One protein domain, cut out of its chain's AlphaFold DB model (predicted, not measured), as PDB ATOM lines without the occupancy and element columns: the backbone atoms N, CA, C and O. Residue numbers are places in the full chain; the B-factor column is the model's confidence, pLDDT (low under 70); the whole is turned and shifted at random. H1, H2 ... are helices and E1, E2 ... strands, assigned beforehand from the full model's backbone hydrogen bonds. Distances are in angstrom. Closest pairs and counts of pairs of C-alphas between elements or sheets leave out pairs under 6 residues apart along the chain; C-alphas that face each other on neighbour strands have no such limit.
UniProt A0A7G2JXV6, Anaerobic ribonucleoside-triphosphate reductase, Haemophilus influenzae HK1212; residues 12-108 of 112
ATOM      1  N   ILE A  12     -33.667 -20.762  22.376       94.19
ATOM      2  CA  ILE A  12     -34.264 -20.026  21.260       94.19
ATOM      3  C   ILE A  12     -34.745 -21.039  20.223       94.19
ATOM      4  O   ILE A  12     -34.087 -22.057  20.000       94.19
ATOM      5  N   CYS A  13     -35.874 -20.765  19.574       92.81
ATOM      6  CA  CYS A  13     -36.281 -21.488  18.371       92.81
ATOM      7  C   CYS A  13     -36.151 -20.583  17.148       92.81
ATOM      8  O   CYS A  13     -36.449 -19.395  17.222       92.81
ATOM      9  N   TYR A  14     -35.732 -21.156  16.024       93.31
ATOM     10  CA  TYR A  14     -35.660 -20.452  14.750       93.31
ATOM     11  C   TYR A  14     -36.605 -21.088  13.739       93.31
ATOM     12  O   TYR A  14     -36.707 -22.314  13.686       93.31
ATOM     13  N   GLY A  15     -37.255 -20.259  12.928       93.00
ATOM     14  CA  GLY A  15     -37.857 -20.683  11.668       93.00
ATOM     15  C   GLY A  15     -37.062 -20.129  10.490       93.00
ATOM     16  O   GLY A  15     -36.583 -18.994  10.541       93.00
ATOM     17  N   GLU A  16     -36.911 -20.936   9.445       93.38
ATOM     18  CA  GLU A  16     -36.228 -20.571   8.203       93.38
ATOM     19  C   GLU A  16     -37.269 -20.269   7.127       93.38
ATOM     20  O   GLU A  16     -38.167 -21.078   6.893       93.38
ATOM     21  N   TYR A  17     -37.137 -19.120   6.474       93.12
ATOM     22  CA  TYR A  17     -38.114 -18.586   5.529       93.12
ATOM     23  C   TYR A  17     -37.417 -18.130   4.240       93.12
ATOM     24  O   TYR A  17     -36.234 -17.768   4.278       93.12
ATOM     25  N   PRO A  18     -38.112 -18.138   3.087       91.44
ATOM     26  CA  PRO A  18     -37.635 -17.433   1.899       91.44
ATOM     27  C   PRO A  18     -37.636 -15.916   2.144       91.44
ATOM     28  O   PRO A  18     -38.023 -15.446   3.216       91.44
ATOM     29  N   ASN A  19     -37.218 -15.127   1.148       89.44
ATOM     30  CA  ASN A  19     -37.438 -13.683   1.222       89.44
ATOM     31  C   ASN A  19     -38.946 -13.410   1.366       89.44
ATOM     32  O   ASN A  19     -39.732 -13.690   0.461       89.44
ATOM     33  N   ILE A  20     -39.329 -12.864   2.521       89.69
ATOM     34  CA  ILE A  20     -40.725 -12.639   2.905       89.69
ATOM     35  C   ILE A  20     -41.120 -11.155   2.901       89.69
ATOM     36  O   ILE A  20     -42.193 -10.791   3.380       89.69
ATOM     37  N   GLN A  21     -40.290 -10.279   2.323       87.38
ATOM     38  CA  GLN A  21     -40.560  -8.835   2.261       87.38
ATOM     39  C   GLN A  21     -41.890  -8.516   1.562       87.38
ATOM     40  O   GLN A  21     -42.527  -7.512   1.871       87.38
ATOM     41  N   HIS A  22     -42.331  -9.387   0.653       89.25
ATOM     42  CA  HIS A  22     -43.587  -9.245  -0.084       89.25
ATOM     43  C   HIS A  22     -44.770 -10.016   0.526       89.25
ATOM     44  O   HIS A  22     -45.855 -10.000  -0.048       89.25
ATOM     45  N   ASN A  23     -44.596 -10.682   1.673       92.44
ATOM     46  CA  ASN A  23     -45.667 -11.409   2.359       92.44
ATOM     47  C   ASN A  23     -45.569 -11.257   3.886       92.44
ATOM     48  O   ASN A  23     -45.445 -12.222   4.639       92.44
ATOM     49  N   LEU A  24     -45.638 -10.008   4.348       94.12
ATOM     50  CA  LEU A  24     -45.544  -9.678   5.773       94.12
ATOM     51  C   LEU A  24     -46.666 -10.309   6.608       94.12
ATOM     52  O   LEU A  24     -46.450 -10.592   7.782       94.12
ATOM     53  N   LYS A  25     -47.837 -10.578   6.011       95.94
ATOM     54  CA  LYS A  25     -48.951 -11.196   6.736       95.94
ATOM     55  C   LYS A  25     -48.637 -12.631   7.158       95.94
ATOM     56  O   LYS A  25     -48.877 -12.986   8.303       95.94
ATOM     57  N   ALA A  26     -48.025 -13.425   6.278       94.00
ATOM     58  CA  ALA A  26     -47.610 -14.780   6.638       94.00
ATOM     59  C   ALA A  26     -46.520 -14.788   7.724       94.00
ATOM     60  O   ALA A  26     -46.495 -15.684   8.566       94.00
ATOM     61  N   LEU A  27     -45.638 -13.781   7.735       94.31
ATOM     62  CA  LEU A  27     -44.654 -13.613   8.804       94.31
ATOM     63  C   LEU A  27     -45.326 -13.293  10.150       94.31
ATOM     64  O   LEU A  27     -44.969 -13.887  11.166       94.31
ATOM     65  N   GLU A  28     -46.306 -12.391  10.147       95.81
ATOM     66  CA  GLU A  28     -47.097 -12.043  11.331       95.81
ATOM     67  C   GLU A  28     -47.860 -13.258  11.876       95.81
ATOM     68  O   GLU A  28     -47.776 -13.536  13.066       95.81
ATOM     69  N   ASP A  29     -48.505 -14.052  11.017       95.75
ATOM     70  CA  ASP A  29     -49.267 -15.233  11.448       95.75
ATOM     71  C   ASP A  29     -48.376 -16.272  12.164       95.75
ATOM     72  O   ASP A  29     -48.785 -16.911  13.140       95.75
ATOM     73  N   VAL A  30     -47.125 -16.427  11.715       95.06
ATOM     74  CA  VAL A  30     -46.122 -17.256  12.400       95.06
ATOM     75  C   VAL A  30     -45.761 -16.666  13.762       95.06
ATOM     76  O   VAL A  30     -45.621 -17.415  14.735       95.06
ATOM     77  N   TRP A  31     -45.576 -15.347  13.845       95.62
ATOM     78  CA  TRP A  31     -45.257 -14.674  15.101       95.62
ATOM     79  C   TRP A  31     -46.387 -14.816  16.110       95.62
ATOM     80  O   TRP A  31     -46.117 -15.271  17.223       95.62
ATOM     81  N   ASP A  32     -47.625 -14.556  15.698       96.62
ATOM     82  CA  ASP A  32     -48.829 -14.733  16.510       96.62
ATOM     83  C   ASP A  32     -48.933 -16.171  17.027       96.62
ATOM     84  O   ASP A  32     -49.131 -16.411  18.219       96.62
ATOM     85  N   TYR A  33     -48.702 -17.162  16.159       94.19
ATOM     86  CA  TYR A  33     -48.663 -18.560  16.577       94.19
ATOM     87  C   TYR A  33     -47.554 -18.834  17.606       94.19
ATOM     88  O   TYR A  33     -47.760 -19.591  18.563       94.19
ATOM     89  N   SER A  34     -46.370 -18.250  17.410       94.00
ATOM     90  CA  SER A  34     -45.203 -18.473  18.266       94.00
ATOM     91  C   SER A  34     -45.300 -17.779  19.627       94.00
ATOM     92  O   SER A  34     -44.766 -18.323  20.594       94.00
ATOM     93  N   TYR A  35     -46.005 -16.646  19.721       94.25
ATOM     94  CA  TYR A  35     -46.030 -15.760  20.888       94.25
ATOM     95  C   TYR A  35     -46.411 -16.492  22.183       94.25
ATOM     96  O   TYR A  35     -45.675 -16.451  23.167       94.25
ATOM     97  N   ASP A  36     -47.490 -17.277  22.150       91.62
ATOM     98  CA  ASP A  36     -47.973 -18.022  23.323       91.62
ATOM     99  C   ASP A  36     -47.251 -19.366  23.551       91.62
ATOM    100  O   ASP A  36     -47.541 -20.089  24.507       91.62
ATOM    101  N   ARG A  37     -46.345 -19.767  22.648       90.00
ATOM    102  CA  ARG A  37     -45.759 -21.125  22.609       90.00
ATOM    103  C   ARG A  37     -44.255 -21.150  22.829       90.00
ATOM    104  O   ARG A  37     -43.737 -22.145  23.342       90.00
ATOM    105  N   VAL A  38     -43.558 -20.102  22.402       90.69
ATOM    106  CA  VAL A  38     -42.099 -20.024  22.369       90.69
ATOM    107  C   VAL A  38     -41.658 -18.690  22.967       90.69
ATOM    108  O   VAL A  38     -41.748 -17.664  22.299       90.69
ATOM    109  N   PRO A  39     -41.107 -18.684  24.191       90.25
ATOM    110  CA  PRO A  39     -40.732 -17.426  24.837       90.25
ATOM    111  C   PRO A  39     -39.609 -16.652  24.127       90.25
ATOM    112  O   PRO A  39     -39.501 -15.442  24.299       90.25
ATOM    113  N   TYR A  40     -38.770 -17.330  23.335       93.62
ATOM    114  CA  TYR A  40     -37.763 -16.679  22.497       93.62
ATOM    115  C   TYR A  40     -37.713 -17.328  21.113       93.62
ATOM    116  O   TYR A  40     -37.264 -18.469  20.953       93.62
ATOM    117  N   TYR A  41     -38.193 -16.592  20.115       94.44
ATOM    118  CA  TYR A  41     -38.294 -17.039  18.733       94.44
ATOM    119  C   TYR A  41     -37.573 -16.076  17.785       94.44
ATOM    120  O   TYR A  41     -37.652 -14.859  17.934       94.44
ATOM    121  N   GLY A  42     -36.863 -16.629  16.804       94.56
ATOM    122  CA  GLY A  42     -36.168 -15.883  15.763       94.56
ATOM    123  C   GLY A  42     -36.637 -16.288  14.369       94.56
ATOM    124  O   GLY A  42     -36.816 -17.465  14.067       94.56
ATOM    125  N   THR A  43     -36.786 -15.305  13.489       94.06
ATOM    126  CA  THR A  43     -37.067 -15.533  12.066       94.06
ATOM    127  C   THR A  43     -35.780 -15.368  11.274       94.06
ATOM    128  O   THR A  43     -35.112 -14.337  11.380       94.06
ATOM    129  N   ASN A  44     -35.434 -16.373  10.478       93.69
ATOM    130  CA  ASN A  44     -34.312 -16.312   9.555       93.69
ATOM    131  C   ASN A  44     -34.854 -16.133   8.138       93.69
ATOM    132  O   ASN A  44     -35.515 -17.018   7.605       93.69
ATOM    133  N   THR A  45     -34.560 -14.978   7.548       91.94
ATOM    134  CA  THR A  45     -34.791 -14.674   6.131       91.94
ATOM    135  C   THR A  45     -33.441 -14.386   5.474       91.94
ATOM    136  O   THR A  45     -32.562 -13.812   6.130       91.94
ATOM    137  N   PRO A  46     -33.232 -14.769   4.206       90.44
ATOM    138  CA  PRO A  46     -32.112 -14.274   3.417       90.44
ATOM    139  C   PRO A  46     -32.203 -12.748   3.279       90.44
ATOM    140  O   PRO A  46     -33.294 -12.197   3.115       90.44
ATOM    141  N   ILE A  47     -31.056 -12.077   3.369       90.69
ATOM    142  CA  ILE A  47     -30.916 -10.632   3.169       90.69
ATOM    143  C   ILE A  47     -29.705 -10.444   2.262       90.69
ATOM    144  O   ILE A  47     -28.572 -10.506   2.748       90.69
ATOM    145  N   ASP A  48     -29.954 -10.279   0.961       94.69
ATOM    146  CA  ASP A  48     -28.898 -10.098  -0.032       94.69
ATOM    147  C   ASP A  48     -29.096  -8.843  -0.868       94.69
ATOM    148  O   ASP A  48     -30.218  -8.489  -1.243       94.69
ATOM    149  N   GLU A  49     -27.975  -8.222  -1.216       95.31
ATOM    150  CA  GLU A  49     -27.916  -7.048  -2.072       95.31
ATOM    151  C   GLU A  49     -26.780  -7.178  -3.091       95.31
ATOM    152  O   GLU A  49     -25.654  -7.558  -2.762       95.31
ATOM    153  N   CYS A  50     -27.079  -6.869  -4.353       96.94
ATOM    154  CA  CYS A  50     -26.103  -6.801  -5.434       96.94
ATOM    155  C   CYS A  50     -25.827  -5.344  -5.794       96.94
ATOM    156  O   CYS A  50     -26.680  -4.684  -6.392       96.94
ATOM    157  N   TYR A  51     -24.611  -4.870  -5.529       96.75
ATOM    158  CA  TYR A  51     -24.222  -3.487  -5.809       96.75
ATOM    159  C   TYR A  51     -23.973  -3.215  -7.302       96.75
ATOM    160  O   TYR A  51     -23.923  -2.060  -7.711       96.75
ATOM    161  N   GLU A  52     -23.857  -4.251  -8.144       96.88
ATOM    162  CA  GLU A  52     -23.703  -4.072  -9.597       96.88
ATOM    163  C   GLU A  52     -25.017  -3.781 -10.324       96.88
ATOM    164  O   GLU A  52     -25.041  -2.989 -11.262       96.88
ATOM    165  N   CYS A  53     -26.116  -4.426  -9.922       96.81
ATOM    166  CA  CYS A  53     -27.400  -4.322 -10.630       96.81
ATOM    167  C   CYS A  53     -28.567  -3.835  -9.756       96.81
ATOM    168  O   CYS A  53     -29.714  -3.807 -10.230       96.81
ATOM    169  N   GLY A  54     -28.291  -3.507  -8.489       96.19
ATOM    170  CA  GLY A  54     -29.259  -3.038  -7.497       96.19
ATOM    171  C   GLY A  54     -30.295  -4.084  -7.082       96.19
ATOM    172  O   GLY A  54     -31.374  -3.723  -6.627       96.19
ATOM    173  N   PHE A  55     -30.037  -5.374  -7.316       95.06
ATOM    174  CA  PHE A  55     -30.961  -6.429  -6.904       95.06
ATOM    175  C   PHE A  55     -30.923  -6.603  -5.388       95.06
ATOM    176  O   PHE A  55     -29.864  -6.898  -4.838       95.06
ATOM    177  N   THR A  56     -32.081  -6.484  -4.748       93.12
ATOM    178  CA  THR A  56     -32.313  -6.880  -3.360       93.12
ATOM    179  C   THR A  56     -33.225  -8.096  -3.357       93.12
ATOM    180  O   THR A  56     -34.242  -8.130  -4.054       93.12
ATOM    181  N   GLY A  57     -32.843  -9.143  -2.640       90.56
ATOM    182  CA  GLY A  57     -33.570 -10.401  -2.720       90.56
ATOM    183  C   GLY A  57     -32.811 -11.557  -2.104       90.56
ATOM    184  O   GLY A  57     -32.033 -11.376  -1.175       90.56
ATOM    185  N   GLU A  58     -33.064 -12.752  -2.624       92.38
ATOM    186  CA  GLU A  58     -32.300 -13.940  -2.274       92.38
ATOM    187  C   GLU A  58     -31.394 -14.359  -3.435       92.38
ATOM    188  O   GLU A  58     -31.837 -14.483  -4.575       92.38
ATOM    189  N   PHE A  59     -30.121 -14.581  -3.128       94.81
ATOM    190  CA  PHE A  59     -29.122 -15.073  -4.062       94.81
ATOM    191  C   PHE A  59     -29.153 -16.595  -4.178       94.81
ATOM    192  O   PHE A  59     -29.467 -17.315  -3.226       94.81
ATOM    193  N   GLU A  60     -28.739 -17.098  -5.338       92.62
ATOM    194  CA  GLU A  60     -28.607 -18.530  -5.572       92.62
ATOM    195  C   GLU A  60     -27.403 -19.090  -4.810       92.62
ATOM    196  O   GLU A  60     -26.268 -18.636  -4.966       92.62
ATOM    197  N   CYS A  61     -27.650 -20.103  -3.979       90.44
ATOM    198  CA  CYS A  61     -26.618 -20.781  -3.204       90.44
ATOM    199  C   CYS A  61     -26.017 -21.940  -4.015       90.44
ATOM    200  O   CYS A  61     -26.631 -22.994  -4.188       90.44
ATOM    201  N   THR A  62     -24.788 -21.767  -4.495       87.44
ATOM    202  CA  THR A  62     -24.054 -22.755  -5.299       87.44
ATOM    203  C   THR A  62     -23.007 -23.498  -4.461       87.44
ATOM    204  O   THR A  62     -22.800 -23.225  -3.278       87.44
ATOM    205  N   SER A  63     -22.301 -24.470  -5.047       84.19
ATOM    206  CA  SER A  63     -21.134 -25.101  -4.400       84.19
ATOM    207  C   SER A  63     -19.940 -24.169  -4.218       84.19
ATOM    208  O   SER A  63     -19.065 -24.488  -3.419       84.19
ATOM    209  N   LYS A  64     -19.904 -23.035  -4.922       83.12
ATOM    210  CA  LYS A  64     -18.790 -22.082  -4.897       83.12
ATOM    211  C   LYS A  64     -19.098 -20.802  -4.113       83.12
ATOM    212  O   LYS A  64     -18.234 -19.942  -4.029       83.12
ATOM    213  N   GLY A  65     -20.301 -20.675  -3.551       87.12
ATOM    214  CA  GLY A  65     -20.757 -19.470  -2.856       87.12
ATOM    215  C   GLY A  65     -22.106 -18.993  -3.382       87.12
ATOM    216  O   GLY A  65     -22.930 -19.810  -3.796       87.12
ATOM    217  N   PHE A  66     -22.322 -17.683  -3.373       92.69
ATOM    218  CA  PHE A  66     -23.602 -17.057  -3.702       92.69
ATOM    219  C   PHE A  66     -23.519 -16.283  -5.014       92.69
ATOM    220  O   PHE A  66     -22.509 -15.637  -5.290       92.69
ATOM    221  N   VAL A  67     -24.580 -16.355  -5.816       95.44
ATOM    222  CA  VAL A  67     -24.651 -15.711  -7.131       95.44
ATOM    223  C   VAL A  67     -25.930 -14.888  -7.230       95.44
ATOM    224  O   VAL A  67     -27.017 -15.364  -6.901       95.44
ATOM    225  N   CYS A  68     -25.807 -13.644  -7.691       96.38
ATOM    226  CA  CYS A  68     -26.954 -12.785  -7.946       96.38
ATOM    227  C   CYS A  68     -27.801 -13.363  -9.099       96.38
ATOM    228  O   CYS A  68     -27.288 -13.471 -10.215       96.38
ATOM    229  N   PRO A  69     -29.099 -13.654  -8.896       95.81
ATOM    230  CA  PRO A  69     -29.944 -14.272  -9.922       95.81
ATOM    231  C   PRO A  69     -30.276 -13.320 -11.080       95.81
ATOM    232  O   PRO A  69     -30.643 -13.760 -12.163       95.81
ATOM    233  N   LYS A  70     -30.151 -12.000 -10.870       96.25
ATOM    234  CA  LYS A  70     -30.482 -10.984 -11.881       96.25
ATOM    235  C   LYS A  70     -29.361 -10.766 -12.900       96.25
ATOM    236  O   LYS A  70     -29.651 -10.558 -14.072       96.25
ATOM    237  N   CYS A  71     -28.098 -10.756 -12.466       96.75
ATOM    238  CA  CYS A  71     -26.957 -10.416 -13.331       96.75
ATOM    239  C   CYS A  71     -25.791 -11.414 -13.295       96.75
ATOM    240  O   CYS A  71     -24.819 -11.221 -14.018       96.75
ATOM    241  N   GLY A  72     -25.846 -12.456 -12.459       96.12
ATOM    242  CA  GLY A  72     -24.765 -13.439 -12.322       96.12
ATOM    243  C   GLY A  72     -23.554 -12.963 -11.508       96.12
ATOM    244  O   GLY A  72     -22.545 -13.671 -11.444       96.12
ATOM    245  N   ASN A  73     -23.630 -11.781 -10.882       95.81
ATOM    246  CA  ASN A  73     -22.549 -11.264 -10.045       95.81
ATOM    247  C   ASN A  73     -22.272 -12.207  -8.861       95.81
ATOM    248  O   ASN A  73     -23.191 -12.641  -8.165       95.81
ATOM    249  N   HIS A  74     -20.994 -12.496  -8.645       93.00
ATOM    250  CA  HIS A  74     -20.461 -13.327  -7.565       93.00
ATOM    251  C   HIS A  74     -19.172 -12.727  -6.971       93.00
ATOM    252  O   HIS A  74     -18.447 -13.407  -6.246       93.00
ATOM    253  N   ASP A  75     -18.866 -11.465  -7.291       92.94
ATOM    254  CA  ASP A  75     -17.751 -10.714  -6.719       92.94
ATOM    255  C   ASP A  75     -18.088 -10.323  -5.275       92.94
ATOM    256  O   ASP A  75     -18.971  -9.496  -5.035       92.94
ATOM    257  N   SER A  76     -17.363 -10.898  -4.312       89.44
ATOM    258  CA  SER A  76     -17.557 -10.672  -2.874       89.44
ATOM    259  C   SER A  76     -17.396  -9.210  -2.448       89.44
ATOM    260  O   SER A  76     -17.855  -8.838  -1.379       89.44
ATOM    261  N   THR A  77     -16.742  -8.365  -3.252       92.06
ATOM    262  CA  THR A  77     -16.600  -6.928  -2.958       92.06
ATOM    263  C   THR A  77     -17.801  -6.102  -3.413       92.06
ATOM    264  O   THR A  77     -17.946  -4.945  -3.020       92.06
ATOM    265  N   LYS A  78     -18.675  -6.692  -4.235       95.06
ATOM    266  CA  LYS A  78     -19.823  -6.028  -4.865       95.06
ATOM    267  C   LYS A  78     -21.161  -6.690  -4.546       95.06
ATOM    268  O   LYS A  78     -22.168  -6.423  -5.208       95.06
ATOM    269  N   VAL A  79     -21.175  -7.560  -3.549       94.44
ATOM    270  CA  VAL A  79     -22.381  -8.192  -3.027       94.44
ATOM    271  C   VAL A  79     -22.350  -8.118  -1.509       94.44
ATOM    272  O   VAL A  79     -21.282  -8.115  -0.907       94.44
ATOM    273  N   SER A  80     -23.520  -8.079  -0.889       94.69
ATOM    274  CA  SER A  80     -23.671  -8.341   0.536       94.69
ATOM    275  C   SER A  80     -24.606  -9.520   0.690       94.69
ATOM    276  O   SER A  80     -25.724  -9.477   0.185       94.69
ATOM    277  N   VAL A  81     -24.143 -10.577   1.352       94.25
ATOM    278  CA  VAL A  81     -24.949 -11.764   1.625       94.25
ATOM    279  C   VAL A  81     -24.988 -11.937   3.126       94.25
ATOM    280  O   VAL A  81     -23.965 -12.196   3.741       94.25
ATOM    281  N   THR A  82     -26.150 -11.810   3.760       93.19
ATOM    282  CA  THR A  82     -26.246 -11.951   5.221       93.19
ATOM    283  C   THR A  82     -27.064 -13.175   5.597       93.19
ATOM    284  O   THR A  82     -28.199 -13.357   5.155       93.19
ATOM    285  N   ARG A  83     -26.496 -14.051   6.433       91.81
ATOM    286  CA  ARG A  83     -27.161 -15.272   6.919       91.81
ATOM    287  C   ARG A  83     -26.956 -15.450   8.415       91.81
ATOM    288  O   ARG A  83     -25.886 -15.149   8.940       91.81
ATOM    289  N   ARG A  84     -27.945 -16.032   9.105       90.06
ATOM    290  CA  ARG A  84     -27.737 -16.538  10.468       90.06
ATOM    291  C   ARG A  84     -27.040 -17.895  10.415       90.06
ATOM    292  O   ARG A  84     -27.586 -18.870   9.897       90.06
ATOM    293  N   VAL A  85     -25.827 -17.957  10.961       83.31
ATOM    294  CA  VAL A  85     -24.948 -19.132  10.836       83.31
ATOM    295  C   VAL A  85     -25.171 -20.101  11.998       83.31
ATOM    296  O   VAL A  85     -25.688 -21.196  11.785       83.31
ATOM    297  N   CYS A  86     -24.821 -19.682  13.216       80.75
ATOM    298  CA  CYS A  86     -24.925 -20.477  14.451       80.75
ATOM    299  C   CYS A  86     -25.527 -19.667  15.617       80.75
ATOM    300  O   CYS A  86     -25.238 -19.936  16.777       80.75
ATOM    301  N   GLY A  87     -26.304 -18.625  15.308       83.44
ATOM    302  CA  GLY A  87     -26.905 -17.718  16.294       83.44
ATOM    303  C   GLY A  87     -26.666 -16.245  15.974       83.44
ATOM    304  O   GLY A  87     -27.560 -15.435  16.182       83.44
ATOM    305  N   TYR A  88     -25.533 -15.912  15.354       88.38
ATOM    306  CA  TYR A  88     -25.232 -14.563  14.867       88.38
ATOM    307  C   TYR A  88     -25.434 -14.441  13.359       88.38
ATOM    308  O   TYR A  88     -25.361 -15.439  12.628       88.38
ATOM    309  N   LEU A  89     -25.668 -13.207  12.916       91.38
ATOM    310  CA  LEU A  89     -25.586 -12.840  11.508       91.38
ATOM    311  C   LEU A  89     -24.116 -12.829  11.087       91.38
ATOM    312  O   LEU A  89     -23.256 -12.336  11.814       91.38
ATOM    313  N   GLY A  90     -23.837 -13.405   9.928       89.62
ATOM    314  CA  GLY A  90     -22.525 -13.381   9.302       89.62
ATOM    315  C   GLY A  90     -22.647 -13.108   7.813       89.62
ATOM    316  O   GLY A  90     -23.720 -13.307   7.238       89.62
ATOM    317  N   SER A  91     -21.526 -12.688   7.230       90.38
ATOM    318  CA  SER A  91     -21.367 -12.367   5.810       90.38
ATOM    319  C   SER A  91     -20.577 -13.480   5.115       90.38
ATOM    320  O   SER A  91     -19.344 -13.486   5.199       90.38
ATOM    321  N   PRO A  92     -21.238 -14.487   4.507       86.75
ATOM    322  CA  PRO A  92     -20.559 -15.614   3.876       86.75
ATOM    323  C   PRO A  92     -19.776 -15.205   2.625       86.75
ATOM    324  O   PRO A  92     -18.897 -15.945   2.197       86.75
ATOM    325  N   ASP A  93     -20.082 -14.044   2.047       84.00
ATOM    326  CA  ASP A  93     -19.308 -13.410   0.981       84.00
ATOM    327  C   ASP A  93     -17.897 -13.017   1.455       84.00
ATOM    328  O   ASP A  93     -16.917 -13.341   0.789       84.00
ATOM    329  N   ALA A  94     -17.772 -12.401   2.637       84.75
ATOM    330  CA  ALA A  94     -16.487 -11.998   3.211       84.75
ATOM    331  C   ALA A  94     -15.771 -13.143   3.947       84.75
ATOM    332  O   ALA A  94     -14.542 -13.231   3.945       84.75
ATOM    333  N   ARG A  95     -16.534 -14.029   4.599       86.44
ATOM    334  CA  ARG A  95     -16.010 -15.207   5.301       86.44
ATOM    335  C   ARG A  95     -16.766 -16.463   4.859       86.44
ATOM    336  O   ARG A  95     -17.743 -16.839   5.514       86.44
ATOM    337  N   PRO A  96     -16.290 -17.136   3.796       86.75
ATOM    338  CA  PRO A  96     -16.951 -18.305   3.239       86.75
ATOM    339  C   PRO A  96     -17.196 -19.408   4.261       86.75
ATOM    340  O   PRO A  96     -16.389 -19.665   5.162       86.75
ATOM    341  N   PHE A  97     -18.321 -20.096   4.093       89.50
ATOM    342  CA  PHE A  97     -18.612 -21.300   4.851       89.50
ATOM    343  C   PHE A  97     -17.604 -22.402   4.528       89.50
ATOM    344  O   PHE A  97     -17.137 -22.546   3.399       89.50
ATOM    345  N   ASN A  98     -17.302 -23.230   5.529       90.38
ATOM    346  CA  ASN A  98     -16.665 -24.509   5.246       90.38
ATOM    347  C   ASN A  98     -17.633 -25.410   4.453       90.38
ATOM    348  O   ASN A  98     -18.844 -25.180   4.432       90.38
ATOM    349  N   ALA A  99     -17.101 -26.460   3.828       90.44
ATOM    350  CA  ALA A  99     -17.886 -27.332   2.955       90.44
ATOM    351  C   ALA A  99     -19.131 -27.917   3.650       90.44
ATOM    352  O   ALA A  99     -20.216 -27.913   3.077       90.44
ATOM    353  N   GLY A 100     -19.002 -28.358   4.906       91.19
ATOM    354  CA  GLY A 100     -20.125 -28.921   5.660       91.19
ATOM    355  C   GLY A 100     -21.244 -27.908   5.907       91.19
ATOM    356  O   GLY A 100     -22.417 -28.222   5.714       91.19
ATOM    357  N   LYS A 101     -20.896 -26.673   6.281       89.38
ATOM    358  CA  LYS A 101     -21.877 -25.608   6.502       89.38
ATOM    359  C   LYS A 101     -22.520 -25.143   5.194       89.38
ATOM    360  O   LYS A 101     -23.718 -24.882   5.186       89.38
ATOM    361  N   GLN A 102     -21.765 -25.098   4.095       90.19
ATOM    362  CA  GLN A 102     -22.316 -24.799   2.771       90.19
ATOM    363  C   GLN A 102     -23.385 -25.826   2.372       90.19
ATOM    364  O   GLN A 102     -24.463 -25.455   1.915       90.19
ATOM    365  N   GLU A 103     -23.117 -27.116   2.590       91.44
ATOM    366  CA  GLU A 103     -24.080 -28.182   2.301       91.44
ATOM    367  C   GLU A 103     -25.292 -28.166   3.242       91.44
ATOM    368  O   GLU A 103     -26.406 -28.429   2.792       91.44
ATOM    369  N   GLU A 104     -25.118 -27.807   4.518       90.56
ATOM    370  CA  GLU A 104     -26.252 -27.600   5.430       90.56
ATOM    371  C   GLU A 104     -27.166 -26.476   4.939       90.56
ATOM    372  O   GLU A 104     -28.368 -26.690   4.816       90.56
ATOM    373  N   VAL A 105     -26.608 -25.313   4.586       88.56
ATOM    374  CA  VAL A 105     -27.401 -24.164   4.116       88.56
ATOM    375  C   VAL A 105     -28.144 -24.485   2.820       88.56
ATOM    376  O   VAL A 105     -29.295 -24.086   2.674       88.56
ATOM    377  N   LYS A 106     -27.543 -25.245   1.897       88.12
ATOM    378  CA  LYS A 106     -28.234 -25.699   0.677       88.12
ATOM    379  C   LYS A 106     -29.412 -26.630   0.952       88.12
ATOM    380  O   LYS A 106     -30.385 -26.611   0.209       88.12
ATOM    381  N   ARG A 107     -29.304 -27.485   1.972       89.62
ATOM    382  CA  ARG A 107     -30.330 -28.484   2.328       89.62
ATOM    383  C   ARG A 107     -31.379 -27.944   3.292       89.62
ATOM    384  O   ARG A 107     -32.330 -28.650   3.620       89.62
ATOM    385  N   ARG A 108     -31.186 -26.721   3.777       88.38
ATOM    386  CA  ARG A 108     -32.072 -26.075   4.728       88.38
ATOM    387  C   ARG A 108     -33.447 -25.867   4.104       88.38
ATOM    388  O   ARG A 108     -33.590 -25.176   3.098       88.38
TER     389      ARG A 108
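AT A GLANCE: This is residues 12 to 108 of the 112 residues of the protein "Anaerobic ribonucleoside-triphosphate reductase" of Haemophilus influenzae HK1212 (UniProt A0A7G2JXV6). The model is two lobes joined by a nearly straight stretch, where E2 runs on into E3. The smaller lobe is the parallel pair E1 and E2 with H1 beside it; in the larger, the hairpin E5 and E6 lies between the three-stranded sheet E4 E3 E7 and H2. The printed part has 97 residues with two named helices and seven named strands, in the order E1 H1 E2 E3 E4 E5 E6 E7 H2; the sheet E4 E3 E7 is antiparallel. The class is mixed, helices and strands, with under half of the residues, 48, in named elements. The whole is only just compact, close to loose, with a radius of gyration of the C-alphas of 14.6 A and spans of 43 by 29 by 19 A.

HOW THE PARTS SIT: E1, residues 13 to 16, H1, residues 24 to 35, and E2, residues 41 to 44, form a strand-helix-strand unit, two parallel neighbour strands with a helix between them along the chain, with a right-handed crossover. N 42 and O 13 are 2.8 A apart, within hydrogen-bond range. The closest C-alphas of H1 and E2, those of Ser 34 and Tyr 41, are 7.1 A apart. E2 runs on into E3, residues 47 to 50, at 22 degrees. E3 and E4, residues 55 to 57, form a hairpin, with N 50 and O 55 2.8 A apart. E4 runs on at 81 degrees into E5, residues 60 to 62, which forms a hairpin with E6, residues 65 to 67; N 62 and O 65 are 2.8 A apart. E7, residues 79 to 84, is the antiparallel neighbour of E3, with N 80 and O 49 2.9 A apart. The closest C-alphas of E6 and E7, those of Phe 66 and Val 81, are 7.6 A apart. H2, residues 99 to 107, comes closest to E5 at the C-alphas of Lys 106 and Cys 61, 6.5 A apart. H1 and H2 are apart. In both helices every O i to N i+4 pair is within hydrogen-bond range.

IN THESE COORDINATES: E1 begins at C-alpha 13 (-36.281, -21.488, 18.371). From first to last C-alpha, H1 measures 16.3 A, E7 16.7 A and H2 12.5 A. E7 begins at C-alpha 79 (-22.381, -8.192, -3.027), and H2 ends at C-alpha 107 (-30.330, -28.484, 2.328).

THE WHOLE: The two C-alphas farthest apart, those of Asp 36 and Asp 75, are 43.2 A apart. The links E6 to E7 and E7 to H2 are long; in the latter, residues 89 to 90 pair antiparallel with residues 83 to 84 of E7. The printed part has no cut, and no printed residue is under 70 in pLDDT.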